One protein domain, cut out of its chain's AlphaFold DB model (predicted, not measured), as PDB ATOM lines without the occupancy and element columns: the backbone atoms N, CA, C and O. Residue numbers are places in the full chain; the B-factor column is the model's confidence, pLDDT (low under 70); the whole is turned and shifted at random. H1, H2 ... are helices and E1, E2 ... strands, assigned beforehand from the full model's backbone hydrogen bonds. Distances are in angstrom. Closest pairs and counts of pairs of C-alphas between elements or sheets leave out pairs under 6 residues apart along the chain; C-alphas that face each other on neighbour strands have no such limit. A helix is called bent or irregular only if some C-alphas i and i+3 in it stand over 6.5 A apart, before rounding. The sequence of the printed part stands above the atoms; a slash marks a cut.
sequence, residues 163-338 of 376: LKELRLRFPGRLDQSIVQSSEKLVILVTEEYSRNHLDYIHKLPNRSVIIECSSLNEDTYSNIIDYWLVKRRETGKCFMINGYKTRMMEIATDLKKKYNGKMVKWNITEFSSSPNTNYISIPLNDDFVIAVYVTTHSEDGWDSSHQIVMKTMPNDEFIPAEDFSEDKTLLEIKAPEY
ATOM      1  N   LEU A 163     101.519 162.930  39.438       97.12
ATOM      2  CA  LEU A 163     101.141 161.517  39.524       97.12
ATOM      3  C   LEU A 163     102.337 160.670  39.959       97.12
ATOM      4  O   LEU A 163     103.460 160.891  39.502       97.12
ATOM      5  N   LYS A 164     102.074 159.633  40.759       96.81
ATOM      6  CA  LYS A 164     103.086 158.622  41.092       96.81
ATOM      7  C   LYS A 164     103.471 157.795  39.870       96.81
ATOM      8  O   LYS A 164     104.621 157.408  39.728       96.81
ATOM      9  N   GLU A 165     102.506 157.509  39.000       96.75
ATOM     10  CA  GLU A 165     102.728 156.728  37.785       96.75
ATOM     11  C   GLU A 165     101.763 157.159  36.681       96.75
ATOM     12  O   GLU A 165     100.553 157.244  36.904       96.75
ATOM     13  N   LEU A 166     102.298 157.397  35.488       96.19
ATOM     14  CA  LEU A 166     101.526 157.599  34.268       96.19
ATOM     15  C   LEU A 166     101.920 156.531  33.250       96.19
ATOM     16  O   LEU A 166     103.103 156.365  32.971       96.19
ATOM     17  N   ARG A 167     100.940 155.826  32.687       95.31
ATOM     18  CA  ARG A 167     101.114 154.834  31.627       95.31
ATOM     19  C   ARG A 167     100.407 155.308  30.361       95.31
ATOM     20  O   ARG A 167      99.222 155.639  30.398       95.31
ATOM     21  N   LEU A 168     101.144 155.319  29.255       93.00
ATOM     22  CA  LEU A 168     100.679 155.721  27.928       93.00
ATOM     23  C   LEU A 168     100.907 154.580  26.931       93.00
ATOM     24  O   LEU A 168     101.903 153.862  27.022       93.00
ATOM     25  N   ARG A 169     100.023 154.443  25.939       90.19
ATOM     26  CA  ARG A 169     100.195 153.522  24.807       90.19
ATOM     27  C   ARG A 169     100.226 154.311  23.508       90.19
ATOM     28  O   ARG A 169      99.266 154.997  23.179       90.19
ATOM     29  N   PHE A 170     101.330 154.187  22.778       87.62
ATOM     30  CA  PHE A 170     101.575 154.845  21.494       87.62
ATOM     31  C   PHE A 170     101.363 156.378  21.531       87.62
ATOM     32  O   PHE A 170     100.613 156.916  20.714       87.62
ATOM     33  N   PRO A 171     101.980 157.108  22.486       88.44
ATOM     34  CA  PRO A 171     101.741 158.540  22.638       88.44
ATOM     35  C   PRO A 171     102.339 159.339  21.477       88.44
ATOM     36  O   PRO A 171     103.528 159.245  21.210       88.44
ATOM     37  N   GLY A 172     101.559 160.210  20.831       83.88
ATOM     38  CA  GLY A 172     102.083 161.055  19.745       83.88
ATOM     39  C   GLY A 172     103.117 162.100  20.196       83.88
ATOM     40  O   GLY A 172     103.955 162.517  19.402       83.88
ATOM     41  N   ARG A 173     103.067 162.532  21.464       85.81
ATOM     42  CA  ARG A 173     103.933 163.567  22.055       85.81
ATOM     43  C   ARG A 173     104.238 163.249  23.516       85.81
ATOM     44  O   ARG A 173     103.425 162.627  24.192       85.81
ATOM     45  N   LEU A 174     105.393 163.712  23.997       89.44
ATOM     46  CA  LEU A 174     105.868 163.506  25.376       89.44
ATOM     47  C   LEU A 174     106.226 164.820  26.096       89.44
ATOM     48  O   LEU A 174     106.692 164.804  27.231       89.44
ATOM     49  N   ASP A 175     106.027 165.967  25.447       89.62
ATOM     50  CA  ASP A 175     106.363 167.295  25.968       89.62
ATOM     51  C   ASP A 175     105.263 167.924  26.839       89.62
ATOM     52  O   ASP A 175     105.378 169.058  27.295       89.62
ATOM     53  N   GLN A 176     104.199 167.172  27.101       90.56
ATOM     54  CA  GLN A 176     103.065 167.605  27.906       90.56
ATOM     55  C   GLN A 176     103.438 167.691  29.390       90.56
ATOM     56  O   GLN A 176     104.119 166.815  29.927       90.56
ATOM     57  N   SER A 177     102.917 168.700  30.094       92.88
ATOM     58  CA  SER A 177     103.248 168.940  31.508       92.88
ATOM     59  C   SER A 177     102.887 167.756  32.415       92.88
ATOM     60  O   SER A 177     103.676 167.387  33.285       92.88
ATOM     61  N   ILE A 178     101.742 167.104  32.187       93.56
ATOM     62  CA  ILE A 178     101.344 165.900  32.935       93.56
ATOM     63  C   ILE A 178     102.296 164.719  32.704       93.56
ATOM     64  O   ILE A 178     102.540 163.943  33.624       93.56
ATOM     65  N   VAL A 179     102.859 164.606  31.498       94.12
ATOM     66  CA  VAL A 179     103.821 163.554  31.151       94.12
ATOM     67  C   VAL A 179     105.161 163.828  31.815       94.12
ATOM     68  O   VAL A 179     105.705 162.947  32.465       94.12
ATOM     69  N   GLN A 180     105.674 165.053  31.717       94.06
ATOM     70  CA  GLN A 180     106.987 165.416  32.257       94.06
ATOM     71  C   GLN A 180     107.026 165.496  33.790       94.06
ATOM     72  O   GLN A 180     108.092 165.345  34.381       94.06
ATOM     73  N   SER A 181     105.887 165.750  34.438       95.25
ATOM     74  CA  SER A 181     105.810 165.902  35.897       95.25
ATOM     75  C   SER A 181     105.543 164.605  36.659       95.25
ATOM     76  O   SER A 181     105.678 164.609  37.882       95.25
ATOM     77  N   SER A 182     105.163 163.503  35.998       95.81
ATOM     78  CA  SER A 182     104.929 162.238  36.702       95.81
ATOM     79  C   SER A 182     106.234 161.677  37.276       95.81
ATOM     80  O   SER A 182     107.292 161.758  36.653       95.81
ATOM     81  N   GLU A 183     106.173 161.081  38.467       95.50
ATOM     82  CA  GLU A 183     107.362 160.498  39.101       95.50
ATOM     83  C   GLU A 183     107.888 159.312  38.278       95.50
ATOM     84  O   GLU A 183     109.062 159.275  37.895       95.50
ATOM     85  N   LYS A 184     106.981 158.389  37.948       95.75
ATOM     86  CA  LYS A 184     107.207 157.274  37.033       95.75
ATOM     87  C   LYS A 184     106.406 157.473  35.750       95.75
ATOM     88  O   LYS A 184     105.215 157.797  35.790       95.75
ATOM     89  N   LEU A 185     107.046 157.246  34.612       95.75
ATOM     90  CA  LEU A 185     106.405 157.206  33.304       95.75
ATOM     91  C   LEU A 185     106.591 155.818  32.693       95.75
ATOM     92  O   LEU A 185     107.704 155.303  32.648       95.75
ATOM     93  N   VAL A 186     105.516 155.220  32.199       94.25
ATOM     94  CA  VAL A 186     105.554 153.976  31.434       94.25
ATOM     95  C   VAL A 186     104.998 154.243  30.045       94.25
ATOM     96  O   VAL A 186     103.879 154.733  29.906       94.25
ATOM     97  N   ILE A 187     105.766 153.933  29.008       92.94
ATOM     98  CA  ILE A 187     105.344 154.115  27.619       92.94
ATOM     99  C   ILE A 187     105.420 152.787  26.877       92.94
ATOM    100  O   ILE A 187     106.483 152.183  26.787       92.94
ATOM    101  N   LEU A 188     104.286 152.345  26.335       91.19
ATOM    102  CA  LEU A 188     104.233 151.242  25.382       91.19
ATOM    103  C   LEU A 188     104.362 151.809  23.972       91.19
ATOM    104  O   LEU A 188     103.558 152.652  23.563       91.19
ATOM    105  N   VAL A 189     105.361 151.348  23.232       88.19
ATOM    106  CA  VAL A 189     105.735 151.904  21.932       88.19
ATOM    107  C   VAL A 189     105.983 150.802  20.905       88.19
ATOM    108  O   VAL A 189     106.293 149.657  21.237       88.19
ATOM    109  N   THR A 190     105.827 151.151  19.630       84.81
ATOM    110  CA  THR A 190     106.253 150.293  18.521       84.81
ATOM    111  C   THR A 190     107.756 150.445  18.284       84.81
ATOM    112  O   THR A 190     108.406 151.373  18.783       84.81
ATOM    113  N   GLU A 191     108.316 149.549  17.475       79.44
ATOM    114  CA  GLU A 191     109.697 149.670  17.010       79.44
ATOM    115  C   GLU A 191     109.948 151.003  16.287       79.44
ATOM    116  O   GLU A 191     110.915 151.704  16.586       79.44
ATOM    117  N   GLU A 192     109.060 151.373  15.358       79.56
ATOM    118  CA  GLU A 192     109.170 152.610  14.578       79.56
ATOM    119  C   GLU A 192     109.182 153.846  15.483       79.56
ATOM    120  O   GLU A 192     110.009 154.743  15.314       79.56
ATOM    121  N   TYR A 193     108.318 153.858  16.499       81.19
ATOM    122  CA  TYR A 193     108.276 154.943  17.468       81.19
ATOM    123  C   TYR A 193     109.598 155.066  18.231       81.19
ATOM    124  O   TYR A 193     110.158 156.155  18.346       81.19
ATOM    125  N   SER A 194     110.128 153.944  18.720       73.75
ATOM    126  CA  SER A 194     111.393 153.930  19.460       73.75
ATOM    127  C   SER A 194     112.532 154.498  18.617       73.75
ATOM    128  O   SER A 194     113.283 155.343  19.093       73.75
ATOM    129  N   ARG A 195     112.609 154.100  17.342       72.38
ATOM    130  CA  ARG A 195     113.629 154.567  16.395       72.38
ATOM    131  C   ARG A 195     113.584 156.082  16.187       72.38
ATOM    132  O   ARG A 195     114.627 156.726  16.172       72.38
ATOM    133  N   ASN A 196     112.386 156.644  16.054       79.06
ATOM    134  CA  ASN A 196     112.203 158.058  15.726       79.06
ATOM    135  C   ASN A 196     112.251 158.982  16.957       79.06
ATOM    136  O   ASN A 196     112.478 160.182  16.815       79.06
ATOM    137  N   HIS A 197     112.041 158.443  18.163       81.69
ATOM    138  CA  HIS A 197     111.879 159.239  19.384       81.69
ATOM    139  C   HIS A 197     112.914 158.957  20.483       81.69
ATOM    140  O   HIS A 197     112.816 159.549  21.562       81.69
ATOM    141  N   LEU A 198     113.927 158.120  20.230       82.31
ATOM    142  CA  LEU A 198     114.937 157.739  21.226       82.31
ATOM    143  C   LEU A 198     115.627 158.955  21.877       82.31
ATOM    144  O   LEU A 198     115.713 159.046  23.103       82.31
ATOM    145  N   ASP A 199     116.017 159.947  21.072       83.25
ATOM    146  CA  ASP A 199     116.641 161.188  21.550       83.25
ATOM    147  C   ASP A 199     115.751 161.993  22.505       83.25
ATOM    148  O   ASP A 199     116.250 162.657  23.419       83.25
ATOM    149  N   TYR A 200     114.433 161.954  22.295       85.81
ATOM    150  CA  TYR A 200     113.465 162.613  23.168       85.81
ATOM    151  C   TYR A 200     113.272 161.822  24.458       85.81
ATOM    152  O   TYR A 200     113.321 162.407  25.539       85.81
ATOM    153  N   ILE A 201     113.127 160.495  24.355       88.56
ATOM    154  CA  ILE A 201     112.976 159.583  25.501       88.56
ATOM    155  C   ILE A 201     114.132 159.766  26.488       88.56
ATOM    156  O   ILE A 201     113.926 159.881  27.698       88.56
ATOM    157  N   HIS A 202     115.357 159.866  25.980       86.00
ATOM    158  CA  HIS A 202     116.531 160.041  26.822       86.00
ATOM    159  C   HIS A 202     116.614 161.394  27.546       86.00
ATOM    160  O   HIS A 202     117.356 161.514  28.524       86.00
ATOM    161  N   LYS A 203     115.884 162.412  27.078       89.00
ATOM    162  CA  LYS A 203     115.840 163.756  27.676       89.00
ATOM    163  C   LYS A 203     114.671 163.941  28.645       89.00
ATOM    164  O   LYS A 203     114.550 165.013  29.231       89.00
ATOM    165  N   LEU A 204     113.823 162.926  28.819       92.94
ATOM    166  CA  LEU A 204     112.668 163.017  29.705       92.94
ATOM    167  C   LEU A 204     113.096 163.287  31.157       92.94
ATOM    168  O   LEU A 204     113.947 162.556  31.682       92.94
ATOM    169  N   PRO A 205     112.484 164.288  31.818       93.81
ATOM    170  CA  PRO A 205     112.878 164.722  33.158       93.81
ATOM    171  C   PRO A 205     112.373 163.790  34.267       93.81
ATOM    172  O   PRO A 205     112.782 163.943  35.415       93.81
ATOM    173  N   ASN A 206     111.492 162.835  33.945       95.50
ATOM    174  CA  ASN A 206     110.923 161.902  34.913       95.50
ATOM    175  C   ASN A 206     112.020 161.122  35.644       95.50
ATOM    176  O   ASN A 206     112.973 160.642  35.015       95.50
ATOM    177  N   ARG A 207     111.817 160.934  36.955       91.00
ATOM    178  CA  ARG A 207     112.713 160.175  37.835       91.00
ATOM    179  C   ARG A 207     112.890 158.737  37.347       91.00
ATOM    180  O   ARG A 207     114.011 158.247  37.314       91.00
ATOM    181  N   SER A 208     111.795 158.091  36.947       93.06
ATOM    182  CA  SER A 208     111.778 156.735  36.395       93.06
ATOM    183  C   SER A 208     111.012 156.725  35.073       93.06
ATOM    184  O   SER A 208     109.898 157.247  34.990       93.06
ATOM    185  N   VAL A 209     111.601 156.149  34.023       94.19
ATOM    186  CA  VAL A 209     110.916 155.903  32.746       94.19
ATOM    187  C   VAL A 209     111.106 154.453  32.342       94.19
ATOM    188  O   VAL A 209     112.236 153.996  32.169       94.19
ATOM    189  N   ILE A 210     109.997 153.756  32.127       93.38
ATOM    190  CA  ILE A 210     109.967 152.415  31.554       93.38
ATOM    191  C   ILE A 210     109.440 152.512  30.126       93.38
ATOM    192  O   ILE A 210     108.346 153.021  29.887       93.38
ATOM    193  N   ILE A 211     110.226 152.013  29.184       92.44
ATOM    194  CA  ILE A 211     109.876 151.921  27.776       92.44
ATOM    195  C   ILE A 211     109.618 150.452  27.468       92.44
ATOM    196  O   ILE A 211     110.541 149.643  27.493       92.44
ATOM    197  N   GLU A 212     108.362 150.116  27.204       90.81
ATOM    198  CA  GLU A 212     107.934 148.787  26.782       90.81
ATOM    199  C   GLU A 212     107.840 148.768  25.250       90.81
ATOM    200  O   GLU A 212     107.046 149.505  24.662       90.81
ATOM    201  N   CYS A 213     108.638 147.928  24.593       87.50
ATOM    202  CA  CYS A 213     108.643 147.784  23.136       87.50
ATOM    203  C   CYS A 213     108.144 146.395  22.736       87.50
ATOM    204  O   CYS A 213     108.608 145.385  23.265       87.50
ATOM    205  N   SER A 214     107.252 146.318  21.745       81.06
ATOM    206  CA  SER A 214     106.826 145.029  21.174       81.06
ATOM    207  C   SER A 214     107.953 144.301  20.433       81.06
ATOM    208  O   SER A 214     107.953 143.077  20.364       81.06
ATOM    209  N   SER A 215     108.882 145.061  19.861       79.88
ATOM    210  CA  SER A 215     110.088 144.604  19.174       79.88
ATOM    211  C   SER A 215     111.056 145.781  19.025       79.88
ATOM    212  O   SER A 215     110.668 146.939  19.197       79.88
ATOM    213  N   LEU A 216     112.310 145.491  18.684       80.56
ATOM    214  CA  LEU A 216     113.300 146.465  18.226       80.56
ATOM    215  C   LEU A 216     114.129 145.856  17.091       80.56
ATOM    216  O   LEU A 216     114.362 144.642  17.087       80.56
ATOM    217  N   ASN A 217     114.636 146.696  16.184       81.38
ATOM    218  CA  ASN A 217     115.688 146.273  15.257       81.38
ATOM    219  C   ASN A 217     117.003 145.997  16.016       81.38
ATOM    220  O   ASN A 217     117.205 146.468  17.136       81.38
ATOM    221  N   GLU A 218     117.908 145.242  15.390       79.44
ATOM    222  CA  GLU A 218     119.198 144.868  15.990       79.44
ATOM    223  C   GLU A 218     120.041 146.086  16.391       79.44
ATOM    224  O   GLU A 218     120.599 146.126  17.490       79.44
ATOM    225  N   ASP A 219     120.073 147.115  15.546       86.06
ATOM    226  CA  ASP A 219     120.901 148.297  15.784       86.06
ATOM    227  C   ASP A 219     120.415 149.138  16.973       86.06
ATOM    228  O   ASP A 219     121.232 149.712  17.693       86.06
ATOM    229  N   THR A 220     119.103 149.188  17.251       87.75
ATOM    230  CA  THR A 220     118.569 150.039  18.334       87.75
ATOM    231  C   THR A 220     119.030 149.568  19.709       87.75
ATOM    232  O   THR A 220     119.268 150.409  20.573       87.75
ATOM    233  N   TYR A 221     119.238 148.263  19.919       92.06
ATOM    234  CA  TYR A 221     119.814 147.773  21.178       92.06
ATOM    235  C   TYR A 221     121.189 148.390  21.444       92.06
ATOM    236  O   TYR A 221     121.467 148.850  22.550       92.06
ATOM    237  N   SER A 222     122.024 148.440  20.404       93.31
ATOM    238  CA  SER A 222     123.344 149.061  20.484       93.31
ATOM    239  C   SER A 222     123.239 150.569  20.680       93.31
ATOM    240  O   SER A 222     123.884 151.101  21.573       93.31
ATOM    241  N   ASN A 223     122.357 151.243  19.935       91.31
ATOM    242  CA  ASN A 223     122.168 152.692  20.042       91.31
ATOM    243  C   ASN A 223     121.779 153.132  21.464       91.31
ATOM    244  O   ASN A 223     122.255 154.161  21.938       91.31
ATOM    245  N   ILE A 224     120.950 152.344  22.162       92.56
ATOM    246  CA  ILE A 224     120.579 152.599  23.563       92.56
ATOM    247  C   ILE A 224     121.814 152.535  24.476       92.56
ATOM    248  O   ILE A 224     122.032 153.433  25.294       92.56
ATOM    249  N   ILE A 225     122.633 151.487  24.339       95.00
ATOM    250  CA  ILE A 225     123.842 151.294  25.153       95.00
ATOM    251  C   ILE A 225     124.888 152.365  24.832       95.00
ATOM    252  O   ILE A 225     125.423 152.989  25.749       95.00
ATOM    253  N   ASP A 226     125.132 152.628  23.549       94.12
ATOM    254  CA  ASP A 226     126.066 153.648  23.072       94.12
ATOM    255  C   ASP A 226     125.684 155.030  23.611       94.12
ATOM    256  O   ASP A 226     126.543 155.765  24.102       94.12
ATOM    257  N   TYR A 227     124.388 155.367  23.616       91.94
ATOM    258  CA  TYR A 227     123.906 156.613  24.205       91.94
ATOM    259  C   TYR A 227     124.288 156.732  25.687       91.94
ATOM    260  O   TYR A 227     124.812 157.768  26.115       91.94
ATOM    261  N   TRP A 228     124.059 155.685  26.484       94.38
ATOM    262  CA  TRP A 228     124.434 155.698  27.898       94.38
ATOM    263  C   TRP A 228     125.948 155.798  28.091       94.38
ATOM    264  O   TRP A 228     126.392 156.631  28.883       94.38
ATOM    265  N   LEU A 229     126.742 155.048  27.325       94.88
ATOM    266  CA  LEU A 229     128.206 155.089  27.389       94.88
ATOM    267  C   LEU A 229     128.785 156.458  27.001       94.88
ATOM    268  O   LEU A 229     129.773 156.895  27.592       94.88
ATOM    269  N   VAL A 230     128.156 157.173  26.064       93.62
ATOM    270  CA  VAL A 230     128.531 158.552  25.711       93.62
ATOM    271  C   VAL A 230     128.190 159.527  26.841       93.62
ATOM    272  O   VAL A 230     128.962 160.441  27.122       93.62
ATOM    273  N   LYS A 231     127.040 159.357  27.508       90.12
ATOM    274  CA  LYS A 231     126.604 160.252  28.595       90.12
ATOM    275  C   LYS A 231     127.283 159.983  29.938       90.12
ATOM    276  O   LYS A 231     127.335 160.905  30.749       90.12
ATOM    277  N   ARG A 232     127.765 158.757  30.176       90.75
ATOM    278  CA  ARG A 232     128.465 158.308  31.399       90.75
ATOM    279  C   ARG A 232     127.739 158.623  32.711       90.75
ATOM    280  O   ARG A 232     128.372 158.876  33.735       90.75
ATOM    281  N   ARG A 233     126.406 158.622  32.692       88.94
ATOM    282  CA  ARG A 233     125.573 158.904  33.868       88.94
ATOM    283  C   ARG A 233     124.340 158.017  33.904       88.94
ATOM    284  O   ARG A 233     123.820 157.632  32.858       88.94
ATOM    285  N   GLU A 234     123.860 157.763  35.111       88.56
ATOM    286  CA  GLU A 234     122.580 157.111  35.370       88.56
ATOM    287  C   GLU A 234     121.428 158.004  34.873       88.56
ATOM    288  O   GLU A 234     121.520 159.235  34.892       88.56
ATOM    289  N   THR A 235     120.382 157.394  34.308       87.25
ATOM    290  CA  THR A 235     119.320 158.144  33.604       87.25
ATOM    291  C   THR A 235     117.905 157.849  34.102       87.25
ATOM    292  O   THR A 235     116.952 158.470  33.616       87.25
ATOM    293  N   GLY A 236     117.740 156.886  35.013       89.31
ATOM    294  CA  GLY A 236     116.433 156.372  35.418       89.31
ATOM    295  C   GLY A 236     115.622 155.751  34.274       89.31
ATOM    296  O   GLY A 236     114.406 155.618  34.394       89.31
ATOM    297  N   LYS A 237     116.246 155.429  33.128       92.81
ATOM    298  CA  LYS A 237     115.569 154.859  31.953       92.81
ATOM    299  C   LYS A 237     115.759 153.345  31.917       92.81
ATOM    300  O   LYS A 237     116.869 152.840  32.070       92.81
ATOM    301  N   CYS A 238     114.666 152.633  31.686       94.12
ATOM    302  CA  CYS A 238     114.616 151.184  31.593       94.12
ATOM    303  C   CYS A 238     113.904 150.800  30.299       94.12
ATOM    304  O   CYS A 238     112.750 151.168  30.098       94.12
ATOM    305  N   PHE A 239     114.571 150.043  29.437       93.31
ATOM    306  CA  PHE A 239     113.987 149.518  28.208       93.31
ATOM    307  C   PHE A 239     113.651 148.044  28.405       93.31
ATOM    308  O   PHE A 239     114.503 147.265  28.827       93.31
ATOM    309  N   MET A 240     112.409 147.670  28.117       92.12
ATOM    310  CA  MET A 240     111.875 146.314  28.215       92.12
ATOM    311  C   MET A 240     111.329 145.925  26.848       92.12
ATOM    312  O   MET A 240     110.355 146.512  26.381       92.12
ATOM    313  N   ILE A 241     111.965 144.969  26.180       90.88
ATOM    314  CA  ILE A 241     111.662 144.657  24.783       90.88
ATOM    315  C   ILE A 241     111.217 143.217  24.651       90.88
ATOM    316  O   ILE A 241     111.949 142.307  25.032       90.88
ATOM    317  N   ASN A 242     110.023 143.027  24.096       87.88
ATOM    318  CA  ASN A 242     109.431 141.716  23.885       87.88
ATOM    319  C   ASN A 242     110.103 140.979  22.722       87.88
ATOM    320  O   ASN A 242     110.530 141.570  21.728       87.88
ATOM    321  N   GLY A 243     110.118 139.655  22.817       85.12
ATOM    322  CA  GLY A 243     110.463 138.780  21.710       85.12
ATOM    323  C   GLY A 243     110.408 137.312  22.103       85.12
ATOM    324  O   GLY A 243     109.965 136.951  23.191       85.12
ATOM    325  N   TYR A 244     110.866 136.444  21.204       83.56
ATOM    326  CA  TYR A 244     110.989 135.013  21.484       83.56
ATOM    327  C   TYR A 244     112.264 134.720  22.286       83.56
ATOM    328  O   TYR A 244     113.289 135.380  22.107       83.56
ATOM    329  N   LYS A 245     112.225 133.684  23.135       84.62
ATOM    330  CA  LYS A 245     113.323 133.302  24.041       84.62
ATOM    331  C   LYS A 245     114.694 133.237  23.373       84.62
ATOM    332  O   LYS A 245     115.636 133.858  23.855       84.62
ATOM    333  N   THR A 246     114.807 132.460  22.296       85.19
ATOM    334  CA  THR A 246     116.069 132.223  21.576       85.19
ATOM    335  C   THR A 246     116.673 133.536  21.109       85.19
ATOM    336  O   THR A 246     117.827 133.828  21.402       85.19
ATOM    337  N   ARG A 247     115.838 134.386  20.512       86.94
ATOM    338  CA  ARG A 247     116.239 135.691  20.011       86.94
ATOM    339  C   ARG A 247     116.729 136.632  21.113       86.94
ATOM    340  O   ARG A 247     117.742 137.296  20.936       86.94
ATOM    341  N   MET A 248     116.044 136.689  22.256       89.12
ATOM    342  CA  MET A 248     116.473 137.534  23.384       89.12
ATOM    343  C   MET A 248     117.827 137.086  23.950       89.12
ATOM    344  O   MET A 248     118.646 137.915  24.336       89.12
ATOM    345  N   MET A 249     118.076 135.777  23.961       88.12
ATOM    346  CA  MET A 249     119.326 135.188  24.445       88.12
ATOM    347  C   MET A 249     120.494 135.429  23.480       88.12
ATOM    348  O   MET A 249     121.601 135.733  23.929       88.12
ATOM    349  N   GLU A 250     120.249 135.338  22.170       90.56
ATOM    350  CA  GLU A 250     121.211 135.707  21.120       90.56
ATOM    351  C   GLU A 250     121.606 137.178  21.243       90.56
ATOM    352  O   GLU A 250     122.784 137.478  21.421       90.56
ATOM    353  N   ILE A 251     120.622 138.085  21.290       92.31
ATOM    354  CA  ILE A 251     120.871 139.526  21.435       92.31
ATOM    355  C   ILE A 251     121.661 139.814  22.712       92.31
ATOM    356  O   ILE A 251     122.657 140.530  22.671       92.31
ATOM    357  N   ALA A 252     121.273 139.236  23.852       92.81
ATOM    358  CA  ALA A 252     122.015 139.415  25.098       92.81
ATOM    359  C   ALA A 252     123.480 138.952  24.962       92.81
ATOM    360  O   ALA A 252     124.399 139.635  25.417       92.81
ATOM    361  N   THR A 253     123.717 137.822  24.293       91.88
ATOM    362  CA  THR A 253     125.064 137.289  24.040       91.88
ATOM    363  C   THR A 253     125.882 138.204  23.127       91.88
ATOM    364  O   THR A 253     127.053 138.470  23.415       91.88
ATOM    365  N   ASP A 254     125.268 138.727  22.069       93.56
ATOM    366  CA  ASP A 254     125.908 139.637  21.124       93.56
ATOM    367  C   ASP A 254     126.268 140.967  21.785       93.56
ATOM    368  O   ASP A 254     127.401 141.434  21.656       93.56
ATOM    369  N   LEU A 255     125.357 141.535  22.582       95.19
ATOM    370  CA  LEU A 255     125.609 142.746  23.365       95.19
ATOM    371  C   LEU A 255     126.736 142.530  24.380       95.19
ATOM    372  O   LEU A 255     127.654 143.345  24.470       95.19
ATOM    373  N   LYS A 256     126.728 141.400  25.097       95.12
ATOM    374  CA  LYS A 256     127.821 141.035  26.009       95.12
ATOM    375  C   LYS A 256     129.164 141.026  25.282       95.12
ATOM    376  O   LYS A 256     130.131 141.588  25.788       95.12
ATOM    377  N   LYS A 257     129.238 140.388  24.110       94.88
ATOM    378  CA  LYS A 257     130.473 140.300  23.322       94.88
ATOM    379  C   LYS A 257     130.910 141.672  22.806       94.88
ATOM    380  O   LYS A 257     132.082 142.006  22.933       94.88
ATOM    381  N   LYS A 258     129.979 142.451  22.249       96.06
ATOM    382  CA  LYS A 258     130.236 143.767  21.648       96.06
ATOM    383  C   LYS A 258     130.764 144.787  22.658       96.06
ATOM    384  O   LYS A 258     131.639 145.571  22.315       96.06
ATOM    385  N   TYR A 259     130.252 144.753  23.886       96.12
ATOM    386  CA  TYR A 259     130.578 145.728  24.933       96.12
ATOM    387  C   TYR A 259     131.487 145.170  26.035       96.12
ATOM    388  O   TYR A 259     131.572 145.753  27.115       96.12
ATOM    389  N   ASN A 260     132.145 144.030  25.794       93.50
ATOM    390  CA  ASN A 260     133.015 143.353  26.764       93.50
ATOM    391  C   ASN A 260     132.340 143.154  28.140       93.50
ATOM    392  O   ASN A 260     132.981 143.241  29.191       93.50
ATOM    393  N   GLY A 261     131.032 142.887  28.124       93.50
ATOM    394  CA  GLY A 261     130.213 142.725  29.316       93.50
ATOM    395  C   GLY A 261     130.600 141.483  30.118       93.50
ATOM    396  O   GLY A 261     130.906 140.415  29.572       93.50
ATOM    397  N   LYS A 262     130.551 141.601  31.444       92.69
ATOM    398  CA  LYS A 262     130.824 140.504  32.377       92.69
ATOM    399  C   LYS A 262     129.520 139.847  32.801       92.69
ATOM    400  O   LYS A 262     128.520 140.524  32.995       92.69
ATOM    401  N   MET A 263     129.529 138.527  32.956       89.75
ATOM    402  CA  MET A 263     128.392 137.831  33.558       89.75
ATOM    403  C   MET A 263     128.502 137.952  35.076       89.75
ATOM    404  O   MET A 263     129.543 137.602  35.632       89.75
ATOM    405  N   VAL A 264     127.451 138.434  35.730       87.88
ATOM    406  CA  VAL A 264     127.395 138.587  37.186       87.88
ATOM    407  C   VAL A 264     126.266 137.718  37.727       87.88
ATOM    408  O   VAL A 264     125.145 137.756  37.214       87.88
ATOM    409  N   LYS A 265     126.590 136.906  38.739       81.62
ATOM    410  CA  LYS A 265     125.627 136.062  39.453       81.62
ATOM    411  C   LYS A 265     124.773 136.900  40.388       81.62
ATOM    412  O   LYS A 265     125.284 137.774  41.085       81.62
ATOM    413  N   TRP A 266     123.488 136.583  40.432       71.50
ATOM    414  CA  TRP A 266     122.552 137.177  41.371       71.50
ATOM    415  C   TRP A 266     122.481 136.343  42.657       71.50
ATOM    416  O   TRP A 266     122.211 135.146  42.612       71.50
ATOM    417  N   ASN A 267     122.726 136.976  43.808       58.22
ATOM    418  CA  ASN A 267     122.809 136.294  45.107       58.22
ATOM    419  C   ASN A 267     121.521 136.368  45.956       58.22
ATOM    420  O   ASN A 267     121.513 135.826  47.060       58.22
ATOM    421  N   ILE A 268     120.438 137.014  45.497       58.72
ATOM    422  CA  ILE A 268     119.245 137.247  46.338       58.72
ATOM    423  C   ILE A 268     118.107 136.267  46.003       58.72
ATOM    424  O   ILE A 268     117.647 136.144  44.869       58.72
ATOM    425  N   THR A 269     117.610 135.582  47.029       53.53
ATOM    426  CA  THR A 269     116.662 134.460  46.943       53.53
ATOM    427  C   THR A 269     115.195 134.850  46.729       53.53
ATOM    428  O   THR A 269     114.386 133.970  46.461       53.53
ATOM    429  N   GLU A 270     114.823 136.131  46.833       56.31
ATOM    430  CA  GLU A 270     113.405 136.552  46.823       56.31
ATOM    431  C   GLU A 270     112.742 136.538  45.434       56.31
ATOM    432  O   GLU A 270     111.531 136.367  45.341       56.31
ATOM    433  N   PHE A 271     113.514 136.656  44.347       51.16
ATOM    434  CA  PHE A 271     112.976 136.825  42.979       51.16
ATOM    435  C   PHE A 271     113.392 135.725  41.999       51.16
ATOM    436  O   PHE A 271     113.101 135.780  40.804       51.16
ATOM    437  N   SER A 272     114.120 134.731  42.494       50.94
ATOM    438  CA  SER A 272     114.757 133.712  41.679       50.94
ATOM    439  C   SER A 272     114.251 132.339  42.106       50.94
ATOM    440  O   SER A 272     114.715 131.764  43.088       50.94
ATOM    441  N   SER A 273     113.365 131.760  41.303       51.88
ATOM    442  CA  SER A 273     113.090 130.321  41.323       51.88
ATOM    443  C   SER A 273     114.250 129.489  40.741       51.88
ATOM    444  O   SER A 273     114.184 128.261  40.769       51.88
ATOM    445  N   SER A 274     115.324 130.127  40.242       55.06
ATOM    446  CA  SER A 274     116.490 129.465  39.643       55.06
ATOM    447  C   SER A 274     117.831 129.986  40.203       55.06
ATOM    448  O   SER A 274     118.221 131.115  39.902       55.06
ATOM    449  N   PRO A 275     118.611 129.159  40.926       54.00
ATOM    450  CA  PRO A 275     119.874 129.557  41.569       54.00
ATOM    451  C   PRO A 275     121.000 129.970  40.598       54.00
ATOM    452  O   PRO A 275     122.073 130.373  41.041       54.00
ATOM    453  N   ASN A 276     120.773 129.881  39.284       61.53
ATOM    454  CA  ASN A 276     121.729 130.256  38.239       61.53
ATOM    455  C   ASN A 276     121.345 131.550  37.497       61.53
ATOM    456  O   ASN A 276     121.792 131.782  36.372       61.53
ATOM    457  N   THR A 277     120.482 132.382  38.077       72.94
ATOM    458  CA  THR A 277     120.103 133.660  37.466       72.94
ATOM    459  C   THR A 277     121.294 134.619  37.418       72.94
ATOM    460  O   THR A 277     121.997 134.834  38.404       72.94
ATOM    461  N   ASN A 278     121.534 135.183  36.232       82.75
ATOM    462  CA  ASN A 278     122.658 136.072  35.962       82.75
ATOM    463  C   ASN A 278     122.189 137.272  35.139       82.75
ATOM    464  O   ASN A 278     121.220 137.175  34.382       82.75
ATOM    465  N   TYR A 279     122.935 138.367  35.216       89.31
ATOM    466  CA  TYR A 279     122.811 139.489  34.291       89.31
ATOM    467  C   TYR A 279     124.170 139.824  33.679       89.31
ATOM    468  O   TYR A 279     125.232 139.504  34.220       89.31
ATOM    469  N   ILE A 280     124.136 140.475  32.525       93.06
ATOM    470  CA  ILE A 280     125.316 141.037  31.884       93.06
ATOM    471  C   ILE A 280     125.532 142.436  32.450       93.06
ATOM    472  O   ILE A 280     124.646 143.287  32.387       93.06
ATOM    473  N   SER A 281     126.724 142.657  32.987       93.75
ATOM    474  CA  SER A 281     127.198 143.929  33.512       93.75
ATOM    475  C   SER A 281     128.154 144.572  32.510       93.75
ATOM    476  O   SER A 281     129.215 144.013  32.209       93.75
ATOM    477  N   ILE A 282     127.770 145.729  31.975       96.00
ATOM    478  CA  ILE A 282     128.609 146.573  31.117       96.00
ATOM    479  C   ILE A 282     128.978 147.821  31.935       96.00
ATOM    480  O   ILE A 282     128.069 148.544  32.347       96.00
ATOM    481  N   PRO A 283     130.269 148.096  32.196       94.06
ATOM    482  CA  PRO A 283     130.676 149.260  32.983       94.06
ATOM    483  C   PRO A 283     130.185 150.572  32.361       94.06
ATOM    484  O   PRO A 283     130.441 150.824  31.183       94.06
ATOM    485  N   LEU A 284     129.502 151.409  33.149       94.56
ATOM    486  CA  LEU A 284     129.072 152.745  32.725       94.56
ATOM    487  C   LEU A 284     130.024 153.823  33.260       94.56
ATOM    488  O   LEU A 284     130.455 154.693  32.501       94.56
ATOM    489  N   ASN A 285     130.336 153.762  34.556       92.06
ATOM    490  CA  ASN A 285     131.312 154.591  35.269       92.06
ATOM    491  C   ASN A 285     131.705 153.899  36.599       92.06
ATOM    492  O   ASN A 285     131.438 152.710  36.772       92.06
ATOM    493  N   ASP A 286     132.348 154.625  37.517       90.88
ATOM    494  CA  ASP A 286     132.851 154.069  38.784       90.88
ATOM    495  C   ASP A 286     131.735 153.594  39.733       90.88
ATOM    496  O   ASP A 286     131.957 152.675  40.520       90.88
ATOM    497  N   ASP A 287     130.528 154.154  39.610       92.88
ATOM    498  CA  ASP A 287     129.402 153.890  40.515       92.88
ATOM    499  C   ASP A 287     128.303 153.024  39.874       92.88
ATOM    500  O   ASP A 287     127.537 152.359  40.576       92.88
ATOM    501  N   PHE A 288     128.206 153.024  38.541       94.12
ATOM    502  CA  PHE A 288     127.087 152.446  37.798       94.12
ATOM    503  C   PHE A 288     127.518 151.497  36.672       94.12
ATOM    504  O   PHE A 288     128.547 151.671  36.008       94.12
ATOM    505  N   VAL A 289     126.620 150.559  36.364       94.81
ATOM    506  CA  VAL A 289     126.661 149.665  35.203       94.81
ATOM    507  C   VAL A 289     125.391 149.770  34.371       94.81
ATOM    508  O   VAL A 289     124.317 150.135  34.852       94.81
ATOM    509  N   ILE A 290     125.510 149.391  33.104       95.75
ATOM    510  CA  ILE A 290     124.377 149.007  32.272       95.75
ATOM    511  C   ILE A 290     124.144 147.510  32.488       95.75
ATOM    512  O   ILE A 290     124.996 146.672  32.183       95.75
ATOM    513  N   ALA A 291     122.975 147.190  33.025       94.06
ATOM    514  CA  ALA A 291     122.487 145.843  33.231       94.06
ATOM    515  C   ALA A 291     121.717 145.375  32.004       94.06
ATOM    516  O   ALA A 291     120.790 146.062  31.567       94.06
ATOM    517  N   VAL A 292     122.046 144.189  31.502       94.56
ATOM    518  CA  VAL A 292     121.257 143.501  30.478       94.56
ATOM    519  C   VAL A 292     120.873 142.120  30.987       94.56
ATOM    520  O   VAL A 292     121.736 141.314  31.332       94.56
ATOM    521  N   TYR A 293     119.578 141.834  31.048       91.25
ATOM    522  CA  TYR A 293     119.066 140.539  31.494       91.25
ATOM    523  C   TYR A 293     117.790 140.162  30.750       91.25
ATOM    524  O   TYR A 293     117.130 141.012  30.160       91.25
ATOM    525  N   VAL A 294     117.440 138.878  30.768       89.25
ATOM    526  CA  VAL A 294     116.234 138.367  30.108       89.25
ATOM    527  C   VAL A 294     115.250 137.887  31.166       89.25
ATOM    528  O   VAL A 294     115.625 137.178  32.099       89.25
ATOM    529  N   THR A 295     113.987 138.264  31.018       85.69
ATOM    530  CA  THR A 295     112.883 137.816  31.867       85.69
ATOM    531  C   THR A 295     111.886 137.004  31.062       85.69
ATOM    532  O   THR A 295     111.685 137.258  29.873       85.69
ATOM    533  N   THR A 296     111.216 136.064  31.716       79.69
ATOM    534  CA  THR A 296     110.043 135.382  31.175       79.69
ATOM    535  C   THR A 296     108.839 135.647  32.065       79.69
ATOM    536  O   THR A 296     108.954 135.711  33.292       79.69
ATOM    537  N   HIS A 297     107.689 135.842  31.434       72.19
ATOM    538  CA  HIS A 297     106.404 135.895  32.107       72.19
ATOM    539  C   HIS A 297     105.700 134.556  31.876       72.19
ATOM    540  O   HIS A 297     105.449 134.174  30.731       72.19
ATOM    541  N   SER A 298     105.446 133.806  32.951       58.59
ATOM    542  CA  SER A 298     104.687 132.559  32.871       58.59
ATOM    543  C   SER A 298     103.199 132.866  33.025       58.59
ATOM    544  O   SER A 298     102.726 133.097  34.138       58.59
ATOM    545  N   GLU A 299     102.449 132.853  31.927       53.12
ATOM    546  CA  GLU A 299     101.016 132.570  32.003       53.12
ATOM    547  C   GLU A 299     100.812 131.051  31.984       53.12
ATOM    548  O   GLU A 299     101.500 130.328  31.257       53.12
ATOM    549  N   ASP A 300      99.898 130.560  32.826       46.84
ATOM    550  CA  ASP A 300      99.495 129.156  32.872       46.84
ATOM    551  C   ASP A 300      98.953 128.721  31.499       46.84
ATOM    552  O   ASP A 300      97.771 128.877  31.197       46.84
ATOM    553  N   GLY A 301      99.835 128.150  30.679       46.81
ATOM    554  CA  GLY A 301      99.504 127.462  29.439       46.81
ATOM    555  C   GLY A 301      99.672 128.308  28.176       46.81
ATOM    556  O   GLY A 301      98.838 129.146  27.856       46.81
ATOM    557  N   TRP A 302     100.679 127.919  27.390       42.81
ATOM    558  CA  TRP A 302     100.778 128.036  25.924       42.81
ATOM    559  C   TRP A 302     101.521 129.228  25.306       42.81
ATOM    560  O   TRP A 302     101.977 129.061  24.178       42.81
ATOM    561  N   ASP A 303     101.768 130.342  26.004       47.84
ATOM    562  CA  ASP A 303     102.586 131.434  25.440       47.84
ATOM    563  C   ASP A 303     103.394 132.171  26.522       47.84
ATOM    564  O   ASP A 303     102.898 133.044  27.231       47.84
ATOM    565  N   SER A 304     104.659 131.780  26.704       59.50
ATOM    566  CA  SER A 304     105.558 132.504  27.613       59.50
ATOM    567  C   SER A 304     106.153 133.693  26.867       59.50
ATOM    568  O   SER A 304     106.999 133.534  25.981       59.50
ATOM    569  N   SER A 305     105.729 134.902  27.229       74.94
ATOM    570  CA  SER A 305     106.336 136.112  26.676       74.94
ATOM    571  C   SER A 305     107.721 136.319  27.295       74.94
ATOM    572  O   SER A 305     107.914 136.210  28.510       74.94
ATOM    573  N   HIS A 306     108.719 136.549  26.443       85.06
ATOM    574  CA  HIS A 306     110.092 136.809  26.866       85.06
ATOM    575  C   HIS A 306     110.433 138.266  26.611       85.06
ATOM    576  O   HIS A 306     109.990 138.850  25.621       85.06
ATOM    577  N   GLN A 307     111.225 138.845  27.507       89.06
ATOM    578  CA  GLN A 307     111.647 140.233  27.404       89.06
ATOM    579  C   GLN A 307     113.133 140.350  27.703       89.06
ATOM    580  O   GLN A 307     113.601 139.794  28.694       89.06
ATOM    581  N   ILE A 308     113.866 141.094  26.883       91.75
ATOM    582  CA  ILE A 308     115.187 141.596  27.261       91.75
ATOM    583  C   ILE A 308     115.015 142.953  27.937       91.75
ATOM    584  O   ILE A 308     114.277 143.817  27.461       91.75
ATOM    585  N   VAL A 309     115.677 143.124  29.074       93.19
ATOM    586  CA  VAL A 309     115.649 144.346  29.867       93.19
ATOM    587  C   VAL A 309     117.035 144.963  29.863       93.19
ATOM    588  O   VAL A 309     118.020 144.283  30.147       93.19
ATOM    589  N   MET A 310     117.097 146.254  29.550       94.69
ATOM    590  CA  MET A 310     118.308 147.064  29.598       94.69
ATOM    591  C   MET A 310     118.053 148.279  30.486       94.69
ATOM    592  O   MET A 310     117.114 149.041  30.239       94.69
ATOM    593  N   LYS A 311     118.869 148.475  31.520       94.25
ATOM    594  CA  LYS A 311     118.762 149.631  32.423       94.25
ATOM    595  C   LYS A 311     120.100 149.971  33.063       94.25
ATOM    596  O   LYS A 311     120.975 149.118  33.162       94.25
ATOM    597  N   THR A 312     120.237 151.197  33.547       93.25
ATOM    598  CA  THR A 312     121.363 151.597  34.398       93.25
ATOM    599  C   THR A 312     121.078 151.247  35.862       93.25
ATOM    600  O   THR A 312     119.941 151.407  36.312       93.25
ATOM    601  N   MET A 313     122.080 150.772  36.603       90.19
ATOM    602  CA  MET A 313     121.971 150.472  38.039       90.19
ATOM    603  C   MET A 313     123.327 150.598  38.754       90.19
ATOM    604  O   MET A 313     124.351 150.606  38.067       90.19
ATOM    605  N   PRO A 314     123.357 150.720  40.093       90.25
ATOM    606  CA  PRO A 314     124.600 150.743  40.864       90.25
ATOM    607  C   PRO A 314     125.434 149.462  40.682       90.25
ATOM    608  O   PRO A 314     124.883 148.391  40.429       90.25
ATOM    609  N   ASN A 315     126.757 149.559  40.827       82.75
ATOM    610  CA  ASN A 315     127.689 148.448  40.574       82.75
ATOM    611  C   ASN A 315     127.468 147.213  41.464       82.75
ATOM    612  O   ASN A 315     127.636 146.088  40.989       82.75
ATOM    613  N   ASP A 316     127.034 147.423  42.707       76.94
ATOM    614  CA  ASP A 316     126.937 146.375  43.731       76.94
ATOM    615  C   ASP A 316     125.494 146.019  44.120       76.94
ATOM    616  O   ASP A 316     125.264 145.166  44.977       76.94
ATOM    617  N   GLU A 317     124.506 146.649  43.486       80.56
ATOM    618  CA  GLU A 317     123.093 146.439  43.785       80.56
ATOM    619  C   GLU A 317     122.315 146.239  42.488       80.56
ATOM    620  O   GLU A 317     122.153 147.163  41.687       80.56
ATOM    621  N   PHE A 318     121.793 145.028  42.279       78.69
ATOM    622  CA  PHE A 318     120.826 144.841  41.208       78.69
ATOM    623  C   PHE A 318     119.436 145.247  41.682       78.69
ATOM    624  O   PHE A 318     118.888 144.748  42.665       78.69
ATOM    625  N   ILE A 319     118.872 146.172  40.918       80.38
ATOM    626  CA  ILE A 319     117.544 146.721  41.119       80.38
ATOM    627  C   ILE A 319     116.737 146.266  39.902       80.38
ATOM    628  O   ILE A 319     117.022 146.746  38.797       80.38
ATOM    629  N   PRO A 320     115.744 145.370  40.035       77.44
ATOM    630  CA  PRO A 320     114.925 144.968  38.898       77.44
ATOM    631  C   PRO A 320     114.151 146.163  38.321       77.44
ATOM    632  O   PRO A 320     114.092 147.258  38.890       77.44
ATOM    633  N   ALA A 321     113.569 145.990  37.139       76.69
ATOM    634  CA  ALA A 321     112.617 146.961  36.610       76.69
ATOM    635  C   ALA A 321     111.438 147.106  37.590       76.69
ATOM    636  O   ALA A 321     110.974 146.121  38.147       76.69
ATOM    637  N   GLU A 322     110.907 148.310  37.796       68.69
ATOM    638  CA  GLU A 322     109.821 148.528  38.773       68.69
ATOM    639  C   GLU A 322     108.491 147.844  38.390       68.69
ATOM    640  O   GLU A 322     107.538 147.881  39.161       68.69
ATOM    641  N   ASP A 323     108.389 147.276  37.186       62.53
ATOM    642  CA  ASP A 323     107.266 146.438  36.737       62.53
ATOM    643  C   ASP A 323     107.583 144.929  36.853       62.53
ATOM    644  O   ASP A 323     106.969 144.074  36.211       62.53
ATOM    645  N   PHE A 324     108.604 144.576  37.633       58.75
ATOM    646  CA  PHE A 324     108.954 143.195  37.933       58.75
ATOM    647  C   PHE A 324     107.948 142.628  38.948       58.75
ATOM    648  O   PHE A 324     108.074 142.829  40.151       58.75
ATOM    649  N   SER A 325     106.891 141.982  38.450       59.91
ATOM    650  CA  SER A 325     105.926 141.249  39.281       59.91
ATOM    651  C   SER A 325     106.523 139.936  39.791       59.91
ATOM    652  O   SER A 325     107.359 139.367  39.097       59.91
ATOM    653  N   GLU A 326     106.007 139.384  40.896       53.41
ATOM    654  CA  GLU A 326     106.354 138.027  41.378       53.41
ATOM    655  C   GLU A 326     106.207 136.941  40.285       53.41
ATOM    656  O   GLU A 326     106.942 135.959  40.283       53.41
ATOM    657  N   ASP A 327     105.319 137.146  39.302       57.09
ATOM    658  CA  ASP A 327     105.120 136.241  38.156       57.09
ATOM    659  C   ASP A 327     106.233 136.313  37.081       57.09
ATOM    660  O   ASP A 327     106.236 135.519  36.136       57.09
ATOM    661  N   LYS A 328     107.128 137.311  37.134       64.31
ATOM    662  CA  LYS A 328     108.250 137.445  36.190       64.31
ATOM    663  C   LYS A 328     109.453 136.728  36.787       64.31
ATOM    664  O   LYS A 328     109.853 137.001  37.912       64.31
ATOM    665  N   THR A 329     110.059 135.836  36.014       68.06
ATOM    666  CA  THR A 329     111.266 135.113  36.431       68.06
ATOM    667  C   THR A 329     112.444 135.489  35.543       68.06
ATOM    668  O   THR A 329     112.301 135.680  34.332       68.06
ATOM    669  N   LEU A 330     113.623 135.643  36.148       72.69
ATOM    670  CA  LEU A 330     114.870 135.868  35.419       72.69
ATOM    671  C   LEU A 330     115.309 134.575  34.723       72.69
ATOM    672  O   LEU A 330     115.214 133.487  35.290       72.69
ATOM    673  N   LEU A 331     115.827 134.700  33.503       73.62
ATOM    674  CA  LEU A 331     116.400 133.586  32.761       73.62
ATOM    675  C   LEU A 331     117.922 133.584  32.856       73.62
ATOM    676  O   LEU A 331     118.582 134.611  32.709       73.62
ATOM    677  N   GLU A 332     118.484 132.393  33.055       75.94
ATOM    678  CA  GLU A 332     119.921 132.172  32.950       75.94
ATOM    679  C   GLU A 332     120.375 132.398  31.503       75.94
ATOM    680  O   GLU A 332     119.998 131.644  30.602       75.94
ATOM    681  N   ILE A 333     121.220 133.409  31.294       71.56
ATOM    682  CA  ILE A 333     121.913 133.634  30.025       71.56
ATOM    683  C   ILE A 333     123.092 132.659  29.957       71.56
ATOM    684  O   ILE A 333     124.155 132.905  30.532       71.56
ATOM    685  N   LYS A 334     122.900 131.528  29.274       69.06
ATOM    686  CA  LYS A 334     123.978 130.568  29.020       69.06
ATOM    687  C   LYS A 334     124.994 131.175  28.055       69.06
ATOM    688  O   LYS A 334     124.619 131.838  27.092       69.06
ATOM    689  N   ALA A 335     126.281 130.931  28.295       52.72
ATOM    690  CA  ALA A 335     127.282 131.149  27.256       52.72
ATOM    691  C   ALA A 335     126.923 130.268  26.044       52.72
ATOM    692  O   ALA A 335     126.434 129.155  26.252       52.72
ATOM    693  N   PRO A 336     127.121 130.732  24.799       46.47
ATOM    694  CA  PRO A 336     126.817 129.916  23.635       46.47
ATOM    695  C   PRO A 336     127.695 128.658  23.656       46.47
ATOM    696  O   PRO A 336     128.894 128.718  23.394       46.47
ATOM    697  N   GLU A 337     127.094 127.506  23.948       41.94
ATOM    698  CA  GLU A 337     127.581 126.239  23.416       41.94
ATOM    699  C   GLU A 337     127.260 126.285  21.928       41.94
ATOM    700  O   GLU A 337     126.096 126.230  21.542       41.94
ATOM    701  N   TYR A 338     128.280 126.511  21.103       39.62
ATOM    702  CA  TYR A 338     128.163 126.601  19.650       39.62
ATOM    703  C   TYR A 338     127.216 125.521  19.081       39.62
ATOM    704  O   TYR A 338     127.611 124.358  19.002       39.62
TER     705      TYR A 338
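What this domain is: This is residues 163 to 338 of the 376 residues of an uncharacterized protein of Caenorhabditis remanei (UniProt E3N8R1). One strongly twisted sheet of nine strands runs through the domain, with H2, H3 and H4 over one face of it and the short H1 over E1 at an edge. The sheet has two parts: E1 to E4 run parallel, while E5 to E8 form an antiparallel meander, each strand the antiparallel neighbour of the one before; the parts join where E4 is beside E8, and E9 is added beside E7. The printed part has 176 residues with four named helices and nine named strands, in the order E1 H1 E2 H2 E3 H3 E4 H4 E5 E6 E7 E8 E9. The sheet is branched and the class is mixed, helices and strands. The whole is compact, with a radius of gyration of the C-alphas of 15.7 A, and spans 47 by 42 by 30 A.

How they stand to each other: E7, residues 288 to 297, has three neighbours in staggered pairing: E6, residues 278 to 283, and E9, residues 328 to 331, lie on one side of it, and E8, residues 305 to 314, on the other side. E7 and E8 form a hairpin, with N 295 and O 307 at 2.8 A. E6 and E7 form another, with N 280 and O 292 at 2.8 A. E7 and E9 are antiparallel at 112 degrees, with N 296 and O 329 at 2.9 A. E5, residues 262 to 265, is an edge strand and forms a hairpin with E6, with N 264 and O 279 at 2.9 A. E8 bends by 52 degrees at residue 311. On its other side lies E4, residues 237 to 243, antiparallel to it, with N 239 and O 310 at 2.8 A. E3, residues 208 to 213, is parallel to E4, with N 211 and O 238 at 2.8 A. E2, residues 184 to 189, is parallel to E3, with N 187 and O 210 at 2.9 A. E1, residues 165 to 169, is an edge strand parallel to E2, with N 168 and O 186 at 2.9 A. H4, residues 245 to 258, runs along the strands over E7, and only just over E6 and E8 with 3 C-alphas each, at a height over the sheet of 8.3 A; its closest C-alphas to E8 are those of Lys 245 and His 306, 5.5 A apart. H3, residues 218 to 231, is on the same face, over E7 and E8. H3 and H4 only just touch, with 3 pairs of C-alphas within 8 A, the closest those of Ser 222 and Leu 255 at 7.3 A; they stand at a steep tilt of 42 degrees, the same way. H2, residues 191 to 201, is also on that face, over E3 and only just over E2, with 3 C-alphas. It is irregular: C-alphas 196 and 199 are 8.0 A apart. H2 and H3 are close but not clearly touching, the closest C-alphas being those of Arg 195 and Thr 220 at 7.0 A. H1, residues 177 to 181, lies over E1. E1, H1, E2, then E2, H2, E3, then E3, H3, E4 are strand-helix-strand units, two parallel neighbour strands with a helix between, each with a right-handed crossover. Each O i to N i+4 pair is within hydrogen-bond range in H1 and H4; the counts are 5 of 7 in H2 and 9 of 10 in H3.

Where its parts are: E1 begins at C-alpha 165, (102.728, 156.728, 37.785). E8 is 27.4 A long, E7 27.1 A, H3 21.2 A and H4 20.0 A. H4 begins at C-alpha 245, (113.323, 133.302, 24.041). E9 ends at C-alpha 331, (116.400, 133.586, 32.761).

The domain as a whole: The C-alphas farthest apart, of Ser 177 and Tyr 338, are 50.5 A apart. The printed part has no cut. The long links are E5 to E6 and E8 to E9. Mean pLDDT of the printed part is 82.9; it is under 70 in residues 267 to 276, 298 to 304, 322 to 329 and 334 to 338.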